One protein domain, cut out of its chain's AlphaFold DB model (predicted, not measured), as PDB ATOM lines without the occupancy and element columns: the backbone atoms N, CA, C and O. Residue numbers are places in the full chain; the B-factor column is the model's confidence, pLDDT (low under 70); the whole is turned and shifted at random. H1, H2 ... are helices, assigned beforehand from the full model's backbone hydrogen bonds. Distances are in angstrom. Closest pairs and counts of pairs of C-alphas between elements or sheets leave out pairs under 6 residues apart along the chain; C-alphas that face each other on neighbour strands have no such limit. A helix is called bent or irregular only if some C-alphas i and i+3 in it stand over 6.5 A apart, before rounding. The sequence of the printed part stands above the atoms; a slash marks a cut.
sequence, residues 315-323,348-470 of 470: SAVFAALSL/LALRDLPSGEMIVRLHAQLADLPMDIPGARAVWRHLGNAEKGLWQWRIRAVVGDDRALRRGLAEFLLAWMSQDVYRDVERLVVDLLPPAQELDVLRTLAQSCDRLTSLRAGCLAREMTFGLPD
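This is residues 315 to 323 and 348 to 470 of the 470 residues of an uncharacterized protein of Methylorubrum rhodesianum (UniProt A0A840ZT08). Three helix pairs, each running opposite ways, sit one after another in a row: H3 with H5, then the hairpin of H6 and H7 in the middle, then the hairpin of H8 and H9. H1 packs on H6 and H3, while the short H2 and H4 lie farthest from the middle. The printed part has 132 residues with nine named helices, H1 to H9 in chain order, and no named strand; its class is all helix. It is compact, with a radius of gyration of the C-alphas of 14.6 A and spans of 43 by 36 by 26 A.

Start with H1, residues 315 to 323, which touches H6, residues 403 to 416, at a steep tilt of 43 degrees; the closest C-alphas, of Phe 318 and Gly 408, are 4.3 A apart. After the cut, H2, residues 348 to 351, touches H3, residues 356 to 366, only at the corner, with C-alphas 351 and 357 closest at 5.0 A. H1 also touches H3, closest at C-alphas 321 and 363, 6.5 A. Look next at H5, residues 385 to 399: it touches H3 at a shallow tilt of 6 degrees, opposite ways, closest at C-alphas 362 and 398, 6.6 A. H4, residues 376 to 381, touches no helix but is near H7, residues 419 to 432. H7 touches H5, closest at C-alphas 392 and 428, 6.6 A. H6 and H7 form a helical hairpin at a shallow tilt of 14 degrees, with C-alphas 410 and 429 closest at 5.0 A. H8, residues 438 to 446, and H9, residues 451 to 466, form another, at 33 degrees, only just short of steep; their closest C-alphas, of Ala 446 and Ser 454, are 3.9 A apart. With residues 452 to 457 alone H9 touches H6, closest at C-alphas 415 and 453, 4.9 A. Every O i to N i+4 pair is within hydrogen-bond range in H1, H3, H5, H6, H8 and H9; H4 has 1 of 2, H7 has 7 of 10, and H2 is too short for such a pair.

Find C-alpha 315 at (129.601, 220.867, 284.316), where H1 begins. From C-alpha 385 at (128.845, 210.737, 313.002), H5 runs 21.0 A. H6 spans 19.9 A and H7 19.0 A; H7 is irregular, with C-alphas 424 and 427 7.0 A apart. H9 runs 22.1 A to C-alpha 466 at (145.033, 230.619, 305.634).

The two farthest C-alphas, of Asp 352 and Asp 470, are 48.1 A apart. Residues 324 to 347 are not printed; C-alphas 323 and 348 are 12.4 A apart across the cut. Of the links that are printed whole, H3 to H4 is short and the others are tight. Confidence is under 70 at residues 371 to 378, 434 to 437 and 467 to 470.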
ATOM      1  N   SER A 315     130.798 220.024 284.411       93.06
ATOM      2  CA  SER A 315     129.601 220.867 284.316       93.06
ATOM      3  C   SER A 315     128.397 220.098 283.782       93.06
ATOM      4  O   SER A 315     127.279 220.348 284.230       93.06
ATOM      5  N   ALA A 316     128.620 219.121 282.899       94.00
ATOM      6  CA  ALA A 316     127.586 218.179 282.476       94.00
ATOM      7  C   ALA A 316     127.059 217.351 283.667       94.00
ATOM      8  O   ALA A 316     125.847 217.277 283.873       94.00
ATOM      9  N   VAL A 317     127.953 216.819 284.514       94.56
ATOM     10  CA  VAL A 317     127.579 216.100 285.750       94.56
ATOM     11  C   VAL A 317     126.787 216.998 286.704       94.56
ATOM     12  O   VAL A 317     125.725 216.595 287.179       94.56
ATOM     13  N   PHE A 318     127.270 218.217 286.971       94.06
ATOM     14  CA  PHE A 318     126.570 219.187 287.822       94.06
ATOM     15  C   PHE A 318     125.139 219.451 287.329       94.06
ATOM     16  O   PHE A 318     124.186 219.411 288.113       94.06
ATOM     17  N   ALA A 319     124.979 219.704 286.030       94.38
ATOM     18  CA  ALA A 319     123.688 220.002 285.429       94.38
ATOM     19  C   ALA A 319     122.737 218.798 285.466       94.38
ATOM     20  O   ALA A 319     121.566 218.956 285.808       94.38
ATOM     21  N   ALA A 320     123.244 217.593 285.197       94.50
ATOM     22  CA  ALA A 320     122.470 216.358 285.272       94.50
ATOM     23  C   ALA A 320     121.985 216.063 286.704       94.50
ATOM     24  O   ALA A 320     120.806 215.779 286.913       94.50
ATOM     25  N   LEU A 321     122.861 216.202 287.710       93.75
ATOM     26  CA  LEU A 321     122.476 216.061 289.120       93.75
ATOM     27  C   LEU A 321     121.453 217.126 289.538       93.75
ATOM     28  O   LEU A 321     120.490 216.811 290.235       93.75
ATOM     29  N   SER A 322     121.625 218.367 289.073       92.25
ATOM     30  CA  SER A 322     120.682 219.461 289.327       92.25
ATOM     31  C   SER A 322     119.304 219.177 288.726       92.25
ATOM     32  O   SER A 322     118.300 219.346 289.412       92.25
ATOM     33  N   LEU A 323     119.241 218.672 287.489       91.25
ATOM     34  CA  LEU A 323     117.988 218.276 286.840       91.25
ATOM     35  C   LEU A 323     117.247 217.204 287.644       91.25
ATOM     36  O   LEU A 323     116.062 217.349 287.940       91.25
ATOM     37  N   LEU A 348     115.912 207.922 282.797       88.75
ATOM     38  CA  LEU A 348     116.150 207.172 281.564       88.75
ATOM     39  C   LEU A 348     116.951 207.994 280.545       88.75
ATOM     40  O   LEU A 348     117.982 207.525 280.073       88.75
ATOM     41  N   ALA A 349     116.555 209.244 280.287       84.69
ATOM     42  CA  ALA A 349     117.235 210.110 279.321       84.69
ATOM     43  C   ALA A 349     118.705 210.396 279.675       84.69
ATOM     44  O   ALA A 349     119.534 210.573 278.780       84.69
ATOM     45  N   LEU A 350     119.031 210.459 280.972       87.25
ATOM     46  CA  LEU A 350     120.401 210.654 281.446       87.25
ATOM     47  C   LEU A 350     121.215 209.361 281.463       87.25
ATOM     48  O   LEU A 350     122.423 209.442 281.266       87.25
ATOM     49  N   ARG A 351     120.602 208.185 281.673       88.31
ATOM     50  CA  ARG A 351     121.313 206.889 281.627       88.31
ATOM     51  C   ARG A 351     121.971 206.625 280.280       88.31
ATOM     52  O   ARG A 351     123.015 205.987 280.259       88.31
ATOM     53  N   ASP A 352     121.385 207.136 279.204       82.62
ATOM     54  CA  ASP A 352     121.898 206.972 277.841       82.62
ATOM     55  C   ASP A 352     123.193 207.765 277.574       82.62
ATOM     56  O   ASP A 352     123.782 207.651 276.498       82.62
ATOM     57  N   LEU A 353     123.649 208.578 278.531       79.69
ATOM     58  CA  LEU A 353     124.921 209.291 278.452       79.69
ATOM     59  C   LEU A 353     126.087 208.401 278.929       79.69
ATOM     60  O   LEU A 353     125.905 207.629 279.872       79.69
ATOM     61  N   PRO A 354     127.303 208.534 278.367       78.38
ATOM     62  CA  PRO A 354     128.516 207.845 278.817       78.38
ATOM     63  C   PRO A 354     128.744 207.818 280.340       78.38
ATOM     64  O   PRO A 354     129.114 206.777 280.878       78.38
ATOM     65  N   SER A 355     128.494 208.926 281.053       80.25
ATOM     66  CA  SER A 355     128.586 208.982 282.535       80.25
ATOM     67  C   SER A 355     127.244 208.774 283.256       80.25
ATOM     68  O   SER A 355     127.154 208.860 284.485       80.25
ATOM     69  N   GLY A 356     126.184 208.508 282.499       86.25
ATOM     70  CA  GLY A 356     124.790 208.513 282.923       86.25
ATOM     71  C   GLY A 356     124.462 207.524 284.029       86.25
ATOM     72  O   GLY A 356     123.825 207.880 285.022       86.25
ATOM     73  N   GLU A 357     124.939 206.285 283.901       89.62
ATOM     74  CA  GLU A 357     124.693 205.249 284.908       89.62
ATOM     75  C   GLU A 357     125.259 205.651 286.276       89.62
ATOM     76  O   GLU A 357     124.586 205.503 287.301       89.62
ATOM     77  N   MET A 358     126.467 206.218 286.299       89.94
ATOM     78  CA  MET A 358     127.096 206.641 287.545       89.94
ATOM     79  C   MET A 358     126.410 207.872 288.141       89.94
ATOM     80  O   MET A 358     126.189 207.917 289.349       89.94
ATOM     81  N   ILE A 359     125.991 208.830 287.308       91.31
ATOM     82  CA  ILE A 359     125.205 209.998 287.740       91.31
ATOM     83  C   ILE A 359     123.888 209.556 288.392       91.31
ATOM     84  O   ILE A 359     123.526 210.058 289.456       91.31
ATOM     85  N   VAL A 360     123.191 208.581 287.806       90.94
ATOM     86  CA  VAL A 360     121.940 208.050 288.368       90.94
ATOM     87  C   VAL A 360     122.186 207.294 289.672       90.94
ATOM     88  O   VAL A 360     121.434 207.469 290.633       90.94
ATOM     89  N   ARG A 361     123.259 206.497 289.760       89.88
ATOM     90  CA  ARG A 361     123.665 205.853 291.021       89.88
ATOM     91  C   ARG A 361     123.981 206.891 292.104       89.88
ATOM     92  O   ARG A 361     123.539 206.723 293.239       89.88
ATOM     93  N   LEU A 362     124.682 207.976 291.762       89.94
ATOM     94  CA  LEU A 362     124.952 209.089 292.679       89.94
ATOM     95  C   LEU A 362     123.666 209.775 293.132       89.94
ATOM     96  O   LEU A 362     123.481 209.986 294.325       89.94
ATOM     97  N   HIS A 363     122.747 210.077 292.214       88.50
ATOM     98  CA  HIS A 363     121.453 210.682 292.546       88.50
ATOM     99  C   HIS A 363     120.615 209.820 293.502       88.50
ATOM    100  O   HIS A 363     119.919 210.362 294.369       88.50
ATOM    101  N   ALA A 364     120.705 208.493 293.383       86.12
ATOM    102  CA  ALA A 364     120.083 207.569 294.325       86.12
ATOM    103  C   ALA A 364     120.713 207.668 295.726       86.12
ATOM    104  O   ALA A 364     119.982 207.793 296.699       86.12
ATOM    105  N   GLN A 365     122.047 207.704 295.844       85.75
ATOM    106  CA  GLN A 365     122.727 207.881 297.143       85.75
ATOM    107  C   GLN A 365     122.507 209.278 297.752       85.75
ATOM    108  O   GLN A 365     122.475 209.446 298.970       85.75
ATOM    109  N   LEU A 366     122.338 210.302 296.913       85.69
ATOM    110  CA  LEU A 366     121.994 211.655 297.353       85.69
ATOM    111  C   LEU A 366     120.546 211.756 297.849       85.69
ATOM    112  O   LEU A 366     120.218 212.727 298.522       85.69
ATOM    113  N   ALA A 367     119.677 210.779 297.551       77.50
ATOM    114  CA  ALA A 367     118.308 210.744 298.076       77.50
ATOM    115  C   ALA A 367     118.255 210.655 299.606       77.50
ATOM    116  O   ALA A 367     117.277 211.101 300.201       77.50
ATOM    117  N   ASP A 368     119.314 210.132 300.223       75.62
ATOM    118  CA  ASP A 368     119.443 210.022 301.676       75.62
ATOM    119  C   ASP A 368     119.643 211.393 302.353       75.62
ATOM    120  O   ASP A 368     119.398 211.541 303.553       75.62
ATOM    121  N   LEU A 369     120.073 212.415 301.597       76.31
ATOM    122  CA  LEU A 369     120.227 213.773 302.104       76.31
ATOM    123  C   LEU A 369     118.887 214.510 302.118       76.31
ATOM    124  O   LEU A 369     118.123 214.449 301.149       76.31
ATOM    125  N   PRO A 370     118.616 215.326 303.149       72.00
ATOM    126  CA  PRO A 370     117.390 216.099 303.203       72.00
ATOM    127  C   PRO A 370     117.522 217.384 302.375       72.00
ATOM    128  O   PRO A 370     117.652 218.496 302.896       72.00
ATOM    129  N   MET A 371     117.499 217.209 301.058       69.25
ATOM    130  CA  MET A 371     117.554 218.282 300.071       69.25
ATOM    131  C   MET A 371     116.149 218.856 299.857       69.25
ATOM    132  O   MET A 371     115.419 218.424 298.972       69.25
ATOM    133  N   ASP A 372     115.748 219.787 300.722       60.94
ATOM    134  CA  ASP A 372     114.516 220.593 300.623       60.94
ATOM    135  C   ASP A 372     113.185 219.820 300.514       60.94
ATOM    136  O   ASP A 372     112.150 220.397 300.186       60.94
ATOM    137  N   ILE A 373     113.184 218.536 300.875       61.47
ATOM    138  CA  ILE A 373     111.975 217.719 301.037       61.47
ATOM    139  C   ILE A 373     111.411 217.953 302.453       61.47
ATOM    140  O   ILE A 373     112.129 217.714 303.437       61.47
ATOM    141  N   PRO A 374     110.148 218.403 302.605       54.16
ATOM    142  CA  PRO A 374     109.515 218.559 303.914       54.16
ATOM    143  C   PRO A 374     109.566 217.245 304.719       54.16
ATOM    144  O   PRO A 374     109.160 216.197 304.231       54.16
ATOM    145  N   GLY A 375     110.104 217.282 305.946       55.75
ATOM    146  CA  GLY A 375     110.197 216.125 306.857       55.75
ATOM    147  C   GLY A 375     111.543 215.382 306.873       55.75
ATOM    148  O   GLY A 375     111.999 214.984 307.944       55.75
ATOM    149  N   ALA A 376     112.257 215.289 305.746       60.75
ATOM    150  CA  ALA A 376     113.544 214.577 305.668       60.75
ATOM    151  C   ALA A 376     114.641 215.226 306.537       60.75
ATOM    152  O   ALA A 376     115.491 214.540 307.112       60.75
ATOM    153  N   ARG A 377     114.596 216.560 306.692       60.62
ATOM    154  CA  ARG A 377     115.563 217.327 307.505       60.62
ATOM    155  C   ARG A 377     115.578 216.905 308.975       60.62
ATOM    156  O   ARG A 377     116.615 217.024 309.618       60.62
ATOM    157  N   ALA A 378     114.453 216.419 309.503       61.06
ATOM    158  CA  ALA A 378     114.372 215.964 310.886       61.06
ATOM    159  C   ALA A 378     115.171 214.667 311.096       61.06
ATOM    160  O   ALA A 378     115.941 214.579 312.045       61.06
ATOM    161  N   VAL A 379     115.065 213.704 310.175       70.12
ATOM    162  CA  VAL A 379     115.732 212.393 310.278       70.12
ATOM    163  C   VAL A 379     117.254 212.528 310.214       70.12
ATOM    164  O   VAL A 379     117.952 211.986 311.065       70.12
ATOM    165  N   TRP A 380     117.779 213.310 309.265       79.75
ATOM    166  CA  TRP A 380     119.227 213.495 309.092       79.75
ATOM    167  C   TRP A 380     119.917 214.097 310.324       79.75
ATOM    168  O   TRP A 380     121.028 213.707 310.678       79.75
ATOM    169  N   ARG A 381     119.245 215.031 311.011       76.06
ATOM    170  CA  ARG A 381     119.760 215.649 312.243       76.06
ATOM    171  C   ARG A 381     119.923 214.646 313.388       76.06
ATOM    172  O   ARG A 381     120.736 214.894 314.271       76.06
ATOM    173  N   HIS A 382     119.174 213.544 313.379       80.00
ATOM    174  CA  HIS A 382     119.255 212.496 314.399       80.00
ATOM    175  C   HIS A 382     120.307 211.421 314.095       80.00
ATOM    176  O   HIS A 382     120.576 210.590 314.961       80.00
ATOM    177  N   LEU A 383     120.914 211.431 312.903       82.44
ATOM    178  CA  LEU A 383     122.009 210.522 312.564       82.44
ATOM    179  C   LEU A 383     123.305 210.952 313.263       82.44
ATOM    180  O   LEU A 383     123.658 212.136 313.267       82.44
ATOM    181  N   GLY A 384     124.025 209.984 313.827       84.81
ATOM    182  CA  GLY A 384     125.336 210.196 314.425       84.81
ATOM    183  C   GLY A 384     126.451 210.319 313.383       84.81
ATOM    184  O   GLY A 384     126.257 210.173 312.173       84.81
ATOM    185  N   ASN A 385     127.668 210.585 313.864       85.69
ATOM    186  CA  ASN A 385     128.845 210.737 313.002       85.69
ATOM    187  C   ASN A 385     129.198 209.443 312.247       85.69
ATOM    188  O   ASN A 385     129.740 209.513 311.147       85.69
ATOM    189  N   ALA A 386     128.890 208.271 312.813       87.00
ATOM    190  CA  ALA A 386     129.176 206.982 312.186       87.00
ATOM    191  C   ALA A 386     128.278 206.733 310.966       87.00
ATOM    192  O   ALA A 386     128.767 206.342 309.907       87.00
ATOM    193  N   GLU A 387     126.979 207.013 311.082       87.62
ATOM    194  CA  GLU A 387     126.004 206.867 310.001       87.62
ATOM    195  C   GLU A 387     126.284 207.863 308.870       87.62
ATOM    196  O   GLU A 387     126.318 207.485 307.696       87.62
ATOM    197  N   LYS A 388     126.568 209.124 309.220       87.00
ATOM    198  CA  LYS A 388     126.971 210.153 308.251       87.00
ATOM    199  C   LYS A 388     128.300 209.801 307.572       87.00
ATOM    200  O   LYS A 388     128.427 209.956 306.360       87.00
ATOM    201  N   GLY A 389     129.266 209.263 308.320       86.38
ATOM    202  CA  GLY A 389     130.538 208.772 307.782       86.38
ATOM    203  C   GLY A 389     130.367 207.589 306.823       86.38
ATOM    204  O   GLY A 389     130.993 207.561 305.762       86.38
ATOM    205  N   LEU A 390     129.467 206.649 307.133       87.38
ATOM    206  CA  LEU A 390     129.115 205.546 306.236       87.38
ATOM    207  C   LEU A 390     128.503 206.058 304.925       87.38
ATOM    208  O   LEU A 390     128.867 205.577 303.851       87.38
ATOM    209  N   TRP A 391     127.607 207.046 304.995       88.75
ATOM    210  CA  TRP A 391     127.048 207.689 303.805       88.75
ATOM    211  C   TRP A 391     128.141 208.367 302.960       88.75
ATOM    212  O   TRP A 391     128.234 208.112 301.758       88.75
ATOM    213  N   GLN A 392     129.041 209.139 303.581       88.31
ATOM    214  CA  GLN A 392     130.165 209.769 302.875       88.31
ATOM    215  C   GLN A 392     131.065 208.732 302.187       88.31
ATOM    216  O   GLN A 392     131.499 208.946 301.054       88.31
ATOM    217  N   TRP A 393     131.332 207.599 302.845       88.00
ATOM    218  CA  TRP A 393     132.102 206.502 302.259       88.00
ATOM    219  C   TRP A 393     131.406 205.902 301.030       88.00
ATOM    220  O   TRP A 393     132.056 205.703 300.004       88.00
ATOM    221  N   ARG A 394     130.083 205.684 301.086       88.69
ATOM    222  CA  ARG A 394     129.301 205.189 299.937       88.69
ATOM    223  C   ARG A 394     129.367 206.142 298.752       88.69
ATOM    224  O   ARG A 394     129.589 205.692 297.633       88.69
ATOM    225  N   ILE A 395     129.238 207.446 298.992       90.19
ATOM    226  CA  ILE A 395     129.373 208.453 297.933       90.19
ATOM    227  C   ILE A 395     130.757 208.371 297.284       90.19
ATOM    228  O   ILE A 395     130.853 208.285 296.061       90.19
ATOM    229  N   ARG A 396     131.833 208.316 298.080       88.12
ATOM    230  CA  ARG A 396     133.203 208.186 297.552       88.12
ATOM    231  C   ARG A 396     133.398 206.908 296.741       88.12
ATOM    232  O   ARG A 396     134.051 206.953 295.706       88.12
ATOM    233  N   ALA A 397     132.814 205.796 297.184       87.94
ATOM    234  CA  ALA A 397     132.894 204.522 296.477       87.94
ATOM    235  C   ALA A 397     132.223 204.574 295.093       87.94
ATOM    236  O   ALA A 397     132.722 203.952 294.160       87.94
ATOM    237  N   VAL A 398     131.125 205.325 294.947       88.50
ATOM    238  CA  VAL A 398     130.448 205.519 293.654       88.50
ATOM    239  C   VAL A 398     131.249 206.454 292.746       88.50
ATOM    240  O   VAL A 398     131.422 206.163 291.568       88.50
ATOM    241  N   VAL A 399     131.764 207.563 293.280       89.62
ATOM    242  CA  VAL A 399     132.529 208.539 292.487       89.62
ATOM    243  C   VAL A 399     133.881 207.976 292.022       89.62
ATOM    244  O   VAL A 399     134.336 208.293 290.923       89.62
ATOM    245  N   GLY A 400     134.538 207.151 292.844       86.69
ATOM    246  CA  GLY A 400     135.864 206.614 292.536       86.69
ATOM    247  C   GLY A 400     136.881 207.727 292.277       86.69
ATOM    248  O   GLY A 400     136.817 208.781 292.914       86.69
ATOM    249  N   ASP A 401     137.809 207.509 291.343       86.12
ATOM    250  CA  ASP A 401     138.826 208.483 290.902       86.12
ATOM    251  C   ASP A 401     138.396 209.343 289.702       86.12
ATOM    252  O   ASP A 401     139.205 210.092 289.146       86.12
ATOM    253  N   ASP A 402     137.123 209.285 289.305       89.50
ATOM    254  CA  ASP A 402     136.623 210.057 288.172       89.50
ATOM    255  C   ASP A 402     136.603 211.559 288.494       89.50
ATOM    256  O   ASP A 402     135.840 212.057 289.330       89.50
ATOM    257  N   ARG A 403     137.460 212.310 287.799       88.75
ATOM    258  CA  ARG A 403     137.642 213.747 288.014       88.75
ATOM    259  C   ARG A 403     136.391 214.562 287.677       88.75
ATOM    260  O   ARG A 403     136.157 215.578 288.334       88.75
ATOM    261  N   ALA A 404     135.624 214.167 286.663       90.38
ATOM    262  CA  ALA A 404     134.418 214.880 286.263       90.38
ATOM    263  C   ALA A 404     133.306 214.671 287.292       90.38
ATOM    264  O   ALA A 404     132.710 215.649 287.743       90.38
ATOM    265  N   LEU A 405     133.103 213.426 287.736       91.19
ATOM    266  CA  LEU A 405     132.130 213.099 288.776       91.19
ATOM    267  C   LEU A 405     132.466 213.784 290.098       91.19
ATOM    268  O   LEU A 405     131.593 214.404 290.699       91.19
ATOM    269  N   ARG A 406     133.737 213.747 290.519       91.44
ATOM    270  CA  ARG A 406     134.218 214.440 291.726       91.44
ATOM    271  C   ARG A 406     133.885 215.927 291.711       91.44
ATOM    272  O   ARG A 406     133.281 216.440 292.650       91.44
ATOM    273  N   ARG A 407     134.266 216.619 290.633       91.19
ATOM    274  CA  ARG A 407     134.083 218.070 290.498       91.19
ATOM    275  C   ARG A 407     132.617 218.458 290.340       91.19
ATOM    276  O   ARG A 407     132.169 219.374 291.021       91.19
ATOM    277  N   GLY A 408     131.878 217.758 289.481       92.62
ATOM    278  CA  GLY A 408     130.455 218.018 289.270       92.62
ATOM    279  C   GLY A 408     129.628 217.768 290.530       92.62
ATOM    280  O   GLY A 408     128.742 218.559 290.849       92.62
ATOM    281  N   LEU A 409     129.963 216.724 291.298       93.81
ATOM    282  CA  LEU A 409     129.344 216.461 292.594       93.81
ATOM    283  C   LEU A 409     129.705 217.534 293.627       93.81
ATOM    284  O   LEU A 409     128.815 218.019 294.318       93.81
ATOM    285  N   ALA A 410     130.976 217.927 293.734       92.19
ATOM    286  CA  ALA A 410     131.398 218.988 294.648       92.19
ATOM    287  C   ALA A 410     130.641 220.298 294.372       92.19
ATOM    288  O   ALA A 410     130.092 220.902 295.293       92.19
ATOM    289  N   GLU A 411     130.537 220.696 293.100       93.06
ATOM    290  CA  GLU A 411     129.757 221.865 292.689       93.06
ATOM    291  C   GLU A 411     128.266 221.713 293.036       93.06
ATOM    292  O   GLU A 411     127.664 222.625 293.601       93.06
ATOM    293  N   PHE A 412     127.674 220.541 292.779       93.31
ATOM    294  CA  PHE A 412     126.277 220.259 293.118       93.31
ATOM    295  C   PHE A 412     126.011 220.395 294.626       93.31
ATOM    296  O   PHE A 412     125.030 221.019 295.034       93.31
ATOM    297  N   LEU A 413     126.898 219.856 295.465       92.06
ATOM    298  CA  LEU A 413     126.784 219.937 296.922       92.06
ATOM    299  C   LEU A 413     126.933 221.383 297.424       92.06
ATOM    300  O   LEU A 413     126.210 221.810 298.326       92.06
ATOM    301  N   LEU A 414     127.822 222.169 296.812       90.75
ATOM    302  CA  LEU A 414     127.958 223.593 297.119       90.75
ATOM    303  C   LEU A 414     126.686 224.376 296.763       90.75
ATOM    304  O   LEU A 414     126.264 225.222 297.556       90.75
ATOM    305  N   ALA A 415     126.057 224.060 295.630       89.62
ATOM    306  CA  ALA A 415     124.885 224.768 295.123       89.62
ATOM    307  C   ALA A 415     123.583 224.422 295.862       89.62
ATOM    308  O   ALA A 415     122.803 225.316 296.181       89.62
ATOM    309  N   TRP A 416     123.338 223.140 296.151       87.88
ATOM    310  CA  TRP A 416     121.997 222.665 296.526       87.88
ATOM    311  C   TRP A 416     121.821 222.298 298.000       87.88
ATOM    312  O   TRP A 416     120.692 222.127 298.458       87.88
ATOM    313  N   MET A 417     122.896 222.169 298.783       87.25
ATOM    314  CA  MET A 417     122.740 221.785 300.190       87.25
ATOM    315  C   MET A 417     122.166 222.927 301.030       87.25
ATOM    316  O   MET A 417     122.673 224.050 300.999       87.25
ATOM    317  N   SER A 418     121.174 222.636 301.873       82.00
ATOM    318  CA  SER A 418     120.776 223.559 302.946       82.00
ATOM    319  C   SER A 418     121.938 223.789 303.924       82.00
ATOM    320  O   SER A 418     122.844 222.961 304.022       82.00
ATOM    321  N   GLN A 419     121.945 224.908 304.653       80.00
ATOM    322  CA  GLN A 419     123.054 225.254 305.555       80.00
ATOM    323  C   GLN A 419     123.339 224.171 306.609       80.00
ATOM    324  O   GLN A 419     124.502 223.876 306.873       80.00
ATOM    325  N   ASP A 420     122.295 223.555 307.168       77.62
ATOM    326  CA  ASP A 420     122.441 222.521 308.198       77.62
ATOM    327  C   ASP A 420     123.094 221.249 307.655       77.62
ATOM    328  O   ASP A 420     123.943 220.661 308.314       77.62
ATOM    329  N   VAL A 421     122.719 220.845 306.439       82.50
ATOM    330  CA  VAL A 421     123.281 219.664 305.765       82.50
ATOM    331  C   VAL A 421     124.688 219.949 305.267       82.50
ATOM    332  O   VAL A 421     125.555 219.087 305.331       82.50
ATOM    333  N   TYR A 422     124.931 221.172 304.793       84.25
ATOM    334  CA  TYR A 422     126.217 221.554 304.233       84.25
ATOM    335  C   TYR A 422     127.353 221.369 305.242       84.25
ATOM    336  O   TYR A 422     128.381 220.830 304.862       84.25
ATOM    337  N   ARG A 423     127.150 221.690 306.528       82.44
ATOM    338  CA  ARG A 423     128.161 221.456 307.578       82.44
ATOM    339  C   ARG A 423     128.620 219.997 307.665       82.44
ATOM    340  O   ARG A 423     129.792 219.733 307.890       82.44
ATOM    341  N   ASP A 424     127.706 219.049 307.461       83.38
ATOM    342  CA  ASP A 424     128.020 217.616 307.494       83.38
ATOM    343  C   ASP A 424     128.684 217.124 306.194       83.38
ATOM    344  O   ASP A 424     129.338 216.081 306.174       83.38
ATOM    345  N   VAL A 425     128.484 217.847 305.090       86.69
ATOM    346  CA  VAL A 425     128.927 217.464 303.740       86.69
ATOM    347  C   VAL A 425     130.175 218.242 303.303       86.69
ATOM    348  O   VAL A 425     130.879 217.824 302.390       86.69
ATOM    349  N   GLU A 426     130.518 219.326 303.991       87.06
ATOM    350  CA  GLU A 426     131.665 220.188 303.710       87.06
ATOM    351  C   GLU A 426     132.977 219.401 303.630       87.06
ATOM    352  O   GLU A 426     133.729 219.527 302.663       87.06
ATOM    353  N   ARG A 427     133.204 218.482 304.576       83.25
ATOM    354  CA  ARG A 427     134.388 217.614 304.556       83.25
ATOM    355  C   ARG A 427     134.434 216.704 303.328       83.25
ATOM    356  O   ARG A 427     135.509 216.434 302.804       83.25
ATOM    357  N   LEU A 428     133.278 216.239 302.861       87.56
ATOM    358  CA  LEU A 428     133.192 215.461 301.632       87.56
ATOM    359  C   LEU A 428     133.524 216.326 300.410       87.56
ATOM    360  O   LEU A 428     134.234 215.846 299.540       87.56
ATOM    361  N   VAL A 429     133.064 217.582 300.348       88.06
ATOM    362  CA  VAL A 429     133.412 218.512 299.252       88.06
ATOM    363  C   VAL A 429     134.925 218.692 299.154       88.06
ATOM    364  O   VAL A 429     135.470 218.606 298.056       88.06
ATOM    365  N   VAL A 430     135.597 218.875 300.293       84.75
ATOM    366  CA  VAL A 430     137.064 218.939 300.358       84.75
ATOM    367  C   VAL A 430     137.689 217.648 299.837       84.75
ATOM    368  O   VAL A 430     138.476 217.693 298.905       84.75
ATOM    369  N   ASP A 431     137.276 216.494 300.363       84.38
ATOM    370  CA  ASP A 431     137.873 215.204 299.997       84.38
ATOM    371  C   ASP A 431     137.580 214.775 298.533       84.38
ATOM    372  O   ASP A 431     138.276 213.917 297.987       84.38
ATOM    373  N   LEU A 432     136.549 215.334 297.884       86.69
ATOM    374  CA  LEU A 432     136.245 215.104 296.464       86.69
ATOM    375  C   LEU A 432     137.190 215.875 295.537       86.69
ATOM    376  O   LEU A 432     137.427 215.458 294.402       86.69
ATOM    377  N   LEU A 433     137.720 217.006 295.980       83.31
ATOM    378  CA  LEU A 433     138.629 217.810 295.185       83.31
ATOM    379  C   LEU A 433     140.066 217.286 295.404       83.31
ATOM    380  O   LEU A 433     140.424 216.951 296.520       83.31
ATOM    381  N   PRO A 434     140.900 217.120 294.359       68.00
ATOM    382  CA  PRO A 434     142.262 216.627 294.554       68.00
ATOM    383  C   PRO A 434     143.189 217.709 295.154       68.00
ATOM    384  O   PRO A 434     143.186 218.825 294.622       68.00
ATOM    385  N   PRO A 435     144.099 217.378 296.097       67.88
ATOM    386  CA  PRO A 435     144.919 218.353 296.842       67.88
ATOM    387  C   PRO A 435     145.706 219.357 295.996       67.88
ATOM    388  O   PRO A 435     145.834 220.523 296.353       67.88
ATOM    389  N   ALA A 436     146.209 218.937 294.833       65.25
ATOM    390  CA  ALA A 436     146.981 219.806 293.942       65.25
ATOM    391  C   ALA A 436     146.124 220.790 293.113       65.25
ATOM    392  O   ALA A 436     146.675 221.656 292.444       65.25
ATOM    393  N   GLN A 437     144.796 220.630 293.089       66.81
ATOM    394  CA  GLN A 437     143.867 221.394 292.237       66.81
ATOM    395  C   GLN A 437     142.650 221.940 293.000       66.81
ATOM    396  O   GLN A 437     141.833 222.647 292.407       66.81
ATOM    397  N   GLU A 438     142.518 221.605 294.286       73.81
ATOM    398  CA  GLU A 438     141.464 222.049 295.206       73.81
ATOM    399  C   GLU A 438     141.269 223.564 295.147       73.81
ATOM    400  O   GLU A 438     140.168 224.053 294.895       73.81
ATOM    401  N   LEU A 439     142.366 224.308 295.284       78.81
ATOM    402  CA  LEU A 439     142.330 225.759 295.389       78.81
ATOM    403  C   LEU A 439     141.861 226.443 294.099       78.81
ATOM    404  O   LEU A 439     141.069 227.381 294.153       78.81
ATOM    405  N   ASP A 440     142.330 225.979 292.941       83.06
ATOM    406  CA  ASP A 440     141.991 226.591 291.654       83.06
ATOM    407  C   ASP A 440     140.533 226.327 291.284       83.06
ATOM    408  O   ASP A 440     139.831 227.246 290.868       83.06
ATOM    409  N   VAL A 441     140.040 225.104 291.518       83.69
ATOM    410  CA  VAL A 441     138.626 224.768 291.291       83.69
ATOM    411  C   VAL A 441     137.724 225.595 292.204       83.69
ATOM    412  O   VAL A 441     136.753 226.183 291.730       83.69
ATOM    413  N   LEU A 442     138.056 225.694 293.496       85.62
ATOM    414  CA  LEU A 442     137.282 226.502 294.438       85.62
ATOM    415  C   LEU A 442     137.326 227.992 294.085       85.62
ATOM    416  O   LEU A 442     136.305 228.662 294.183       85.62
ATOM    417  N   ARG A 443     138.461 228.518 293.609       85.94
ATOM    418  CA  ARG A 443     138.563 229.904 293.116       85.94
ATOM    419  C   ARG A 443     137.711 230.143 291.874       85.94
ATOM    420  O   ARG A 443     137.061 231.182 291.790       85.94
ATOM    421  N   THR A 444     137.668 229.197 290.936       86.19
ATOM    422  CA  THR A 444     136.768 229.277 289.776       86.19
ATOM    423  C   THR A 444     135.305 229.268 290.216       86.19
ATOM    424  O   THR A 444     134.527 230.110 289.780       86.19
ATOM    425  N   LEU A 445     134.925 228.372 291.131       85.94
ATOM    426  CA  LEU A 445     133.563 228.317 291.670       85.94
ATOM    427  C   LEU A 445     133.214 229.546 292.521       85.94
ATOM    428  O   LEU A 445     132.066 229.983 292.515       85.94
ATOM    429  N   ALA A 446     134.192 230.165 293.184       87.25
ATOM    430  CA  ALA A 446     134.019 231.427 293.901       87.25
ATOM    431  C   ALA A 446     133.649 232.590 292.962       87.25
ATOM    432  O   ALA A 446     133.027 233.555 293.397       87.25
ATOM    433  N   GLN A 447     133.976 232.487 291.670       84.88
ATOM    434  CA  GLN A 447     133.580 233.440 290.625       84.88
ATOM    435  C   GLN A 447     132.261 233.052 289.930       84.88
ATOM    436  O   GLN A 447     131.853 233.713 288.974       84.88
ATOM    437  N   SER A 448     131.590 231.987 290.384       80.56
ATOM    438  CA  SER A 448     130.310 231.537 289.831       80.56
ATOM    439  C   SER A 448     129.230 232.613 289.944       80.56
ATOM    440  O   SER A 448     129.177 233.380 290.906       80.56
ATOM    441  N   CYS A 449     128.298 232.618 288.988       72.06
ATOM    442  CA  CYS A 449     127.094 233.443 289.061       72.06
ATOM    443  C   CYS A 449     126.159 233.041 290.214       72.06
ATOM    444  O   CYS A 449     125.281 233.823 290.591       72.06
ATOM    445  N   ASP A 450     126.298 231.821 290.750       82.06
ATOM    446  CA  ASP A 450     125.514 231.363 291.890       82.06
ATOM    447  C   ASP A 450     126.102 231.876 293.206       82.06
ATOM    448  O   ASP A 450     127.223 231.535 293.586       82.06
ATOM    449  N   ARG A 451     125.321 232.688 293.926       83.19
ATOM    450  CA  ARG A 451     125.778 233.363 295.147       83.19
ATOM    451  C   ARG A 451     126.140 232.371 296.251       83.19
ATOM    452  O   ARG A 451     127.098 232.618 296.977       83.19
ATOM    453  N   LEU A 452     125.382 231.285 296.405       86.25
ATOM    454  CA  LEU A 452     125.613 230.322 297.482       86.25
ATOM    455  C   LEU A 452     126.876 229.494 297.220       86.25
ATOM    456  O   LEU A 452     127.736 229.406 298.097       86.25
ATOM    457  N   THR A 453     127.020 228.976 296.000       87.62
ATOM    458  CA  THR A 453     128.225 228.289 295.520       87.62
ATOM    459  C   THR A 453     129.439 229.201 295.621       87.62
ATOM    460  O   THR A 453     130.454 228.792 296.176       87.62
ATOM    461  N   SER A 454     129.319 230.452 295.160       88.19
ATOM    462  CA  SER A 454     130.392 231.448 295.207       88.19
ATOM    463  C   SER A 454     130.876 231.696 296.637       88.19
ATOM    464  O   SER A 454     132.074 231.609 296.912       88.19
ATOM    465  N   LEU A 455     129.949 231.934 297.572       88.81
ATOM    466  CA  LEU A 455     130.283 232.171 298.975       88.81
ATOM    467  C   LEU A 455     130.922 230.943 299.627       88.81
ATOM    468  O   LEU A 455     131.965 231.075 300.260       88.81
ATOM    469  N   ARG A 456     130.333 229.754 299.459       91.06
ATOM    470  CA  ARG A 456     130.852 228.518 300.064       91.06
ATOM    471  C   ARG A 456     132.214 228.129 299.503       91.06
ATOM    472  O   ARG A 456     133.127 227.846 300.271       91.06
ATOM    473  N   ALA A 457     132.375 228.184 298.182       89.19
ATOM    474  CA  ALA A 457     133.652 227.909 297.535       89.19
ATOM    475  C   ALA A 457     134.722 228.935 297.938       89.19
ATOM    476  O   ALA A 457     135.863 228.566 298.199       89.19
ATOM    477  N   GLY A 458     134.346 230.214 298.053       88.06
ATOM    478  CA  GLY A 458     135.227 231.275 298.538       88.06
ATOM    479  C   GLY A 458     135.654 231.084 299.997       88.06
ATOM    480  O   GLY A 458     136.828 231.275 300.309       88.06
ATOM    481  N   CYS A 459     134.736 230.681 300.882       87.38
ATOM    482  CA  CYS A 459     135.042 230.331 302.271       87.38
ATOM    483  C   CYS A 459     136.033 229.164 302.345       87.38
ATOM    484  O   CYS A 459     137.107 229.335 302.915       87.38
ATOM    485  N   LEU A 460     135.739 228.049 301.670       87.44
ATOM    486  CA  LEU A 460     136.630 226.886 301.618       87.44
ATOM    487  C   LEU A 460     138.014 227.232 301.057       87.44
ATOM    488  O   LEU A 460     139.033 226.854 301.632       87.44
ATOM    489  N   ALA A 461     138.078 228.008 299.970       86.81
ATOM    490  CA  ALA A 461     139.349 228.444 299.397       86.81
ATOM    491  C   ALA A 461     140.167 229.292 300.385       86.81
ATOM    492  O   ALA A 461     141.394 229.177 300.433       86.81
ATOM    493  N   ARG A 462     139.509 230.152 301.177       84.38
ATOM    494  CA  ARG A 462     140.175 230.954 302.212       84.38
ATOM    495  C   ARG A 462     140.677 230.084 303.360       84.38
ATOM    496  O   ARG A 462     141.833 230.244 303.733       84.38
ATOM    497  N   GLU A 463     139.864 229.165 303.865       83.06
ATOM    498  CA  GLU A 463     140.251 228.238 304.938       83.06
ATOM    499  C   GLU A 463     141.439 227.361 304.530       83.06
ATOM    500  O   GLU A 463     142.384 227.199 305.295       83.06
ATOM    501  N   MET A 464     141.461 226.880 303.285       78.88
ATOM    502  CA  MET A 464     142.595 226.126 302.742       78.88
ATOM    503  C   MET A 464     143.859 226.975 302.555       78.88
ATOM    504  O   MET A 464     144.966 226.454 302.653       78.88
ATOM    505  N   THR A 465     143.713 228.275 302.273       79.44
ATOM    506  CA  THR A 465     144.860 229.183 302.081       79.44
ATOM    507  C   THR A 465     145.466 229.636 303.411       79.44
ATOM    508  O   THR A 465     146.682 229.782 303.508       79.44
ATOM    509  N   PHE A 466     144.630 229.910 304.415       75.12
ATOM    510  CA  PHE A 466     145.033 230.619 305.634       75.12
ATOM    511  C   PHE A 466     144.909 229.789 306.921       75.12
ATOM    512  O   PHE A 466     145.340 230.259 307.969       75.12
ATOM    513  N   GLY A 467     144.362 228.571 306.853       61.06
ATOM    514  CA  GLY A 467     143.915 227.824 308.028       61.06
ATOM    515  C   GLY A 467     142.540 228.302 308.514       61.06
ATOM    516  O   GLY A 467     142.072 229.381 308.137       61.06
ATOM    517  N   LEU A 468     141.869 227.482 309.328       51.22
ATOM    518  CA  LEU A 468     140.637 227.888 310.013       51.22
ATOM    519  C   LEU A 468     140.950 229.080 310.939       51.22
ATOM    520  O   LEU A 468     141.983 229.045 311.608       51.22
ATOM    521  N   PRO A 469     140.108 230.127 310.996       46.72
ATOM    522  CA  PRO A 469     140.188 231.076 312.098       46.72
ATOM    523  C   PRO A 469     139.888 230.330 313.406       46.72
ATOM    524  O   PRO A 469     138.913 229.577 313.456       46.72
ATOM    525  N   ASP A 470     140.751 230.523 314.407       38.06
ATOM    526  CA  ASP A 470     140.602 229.975 315.765       38.06
ATOM    527  C   ASP A 470     139.227 230.271 316.392       38.06
ATOM    528  O   ASP A 470     138.714 231.408 316.217       38.06
TER     529      ASP A 470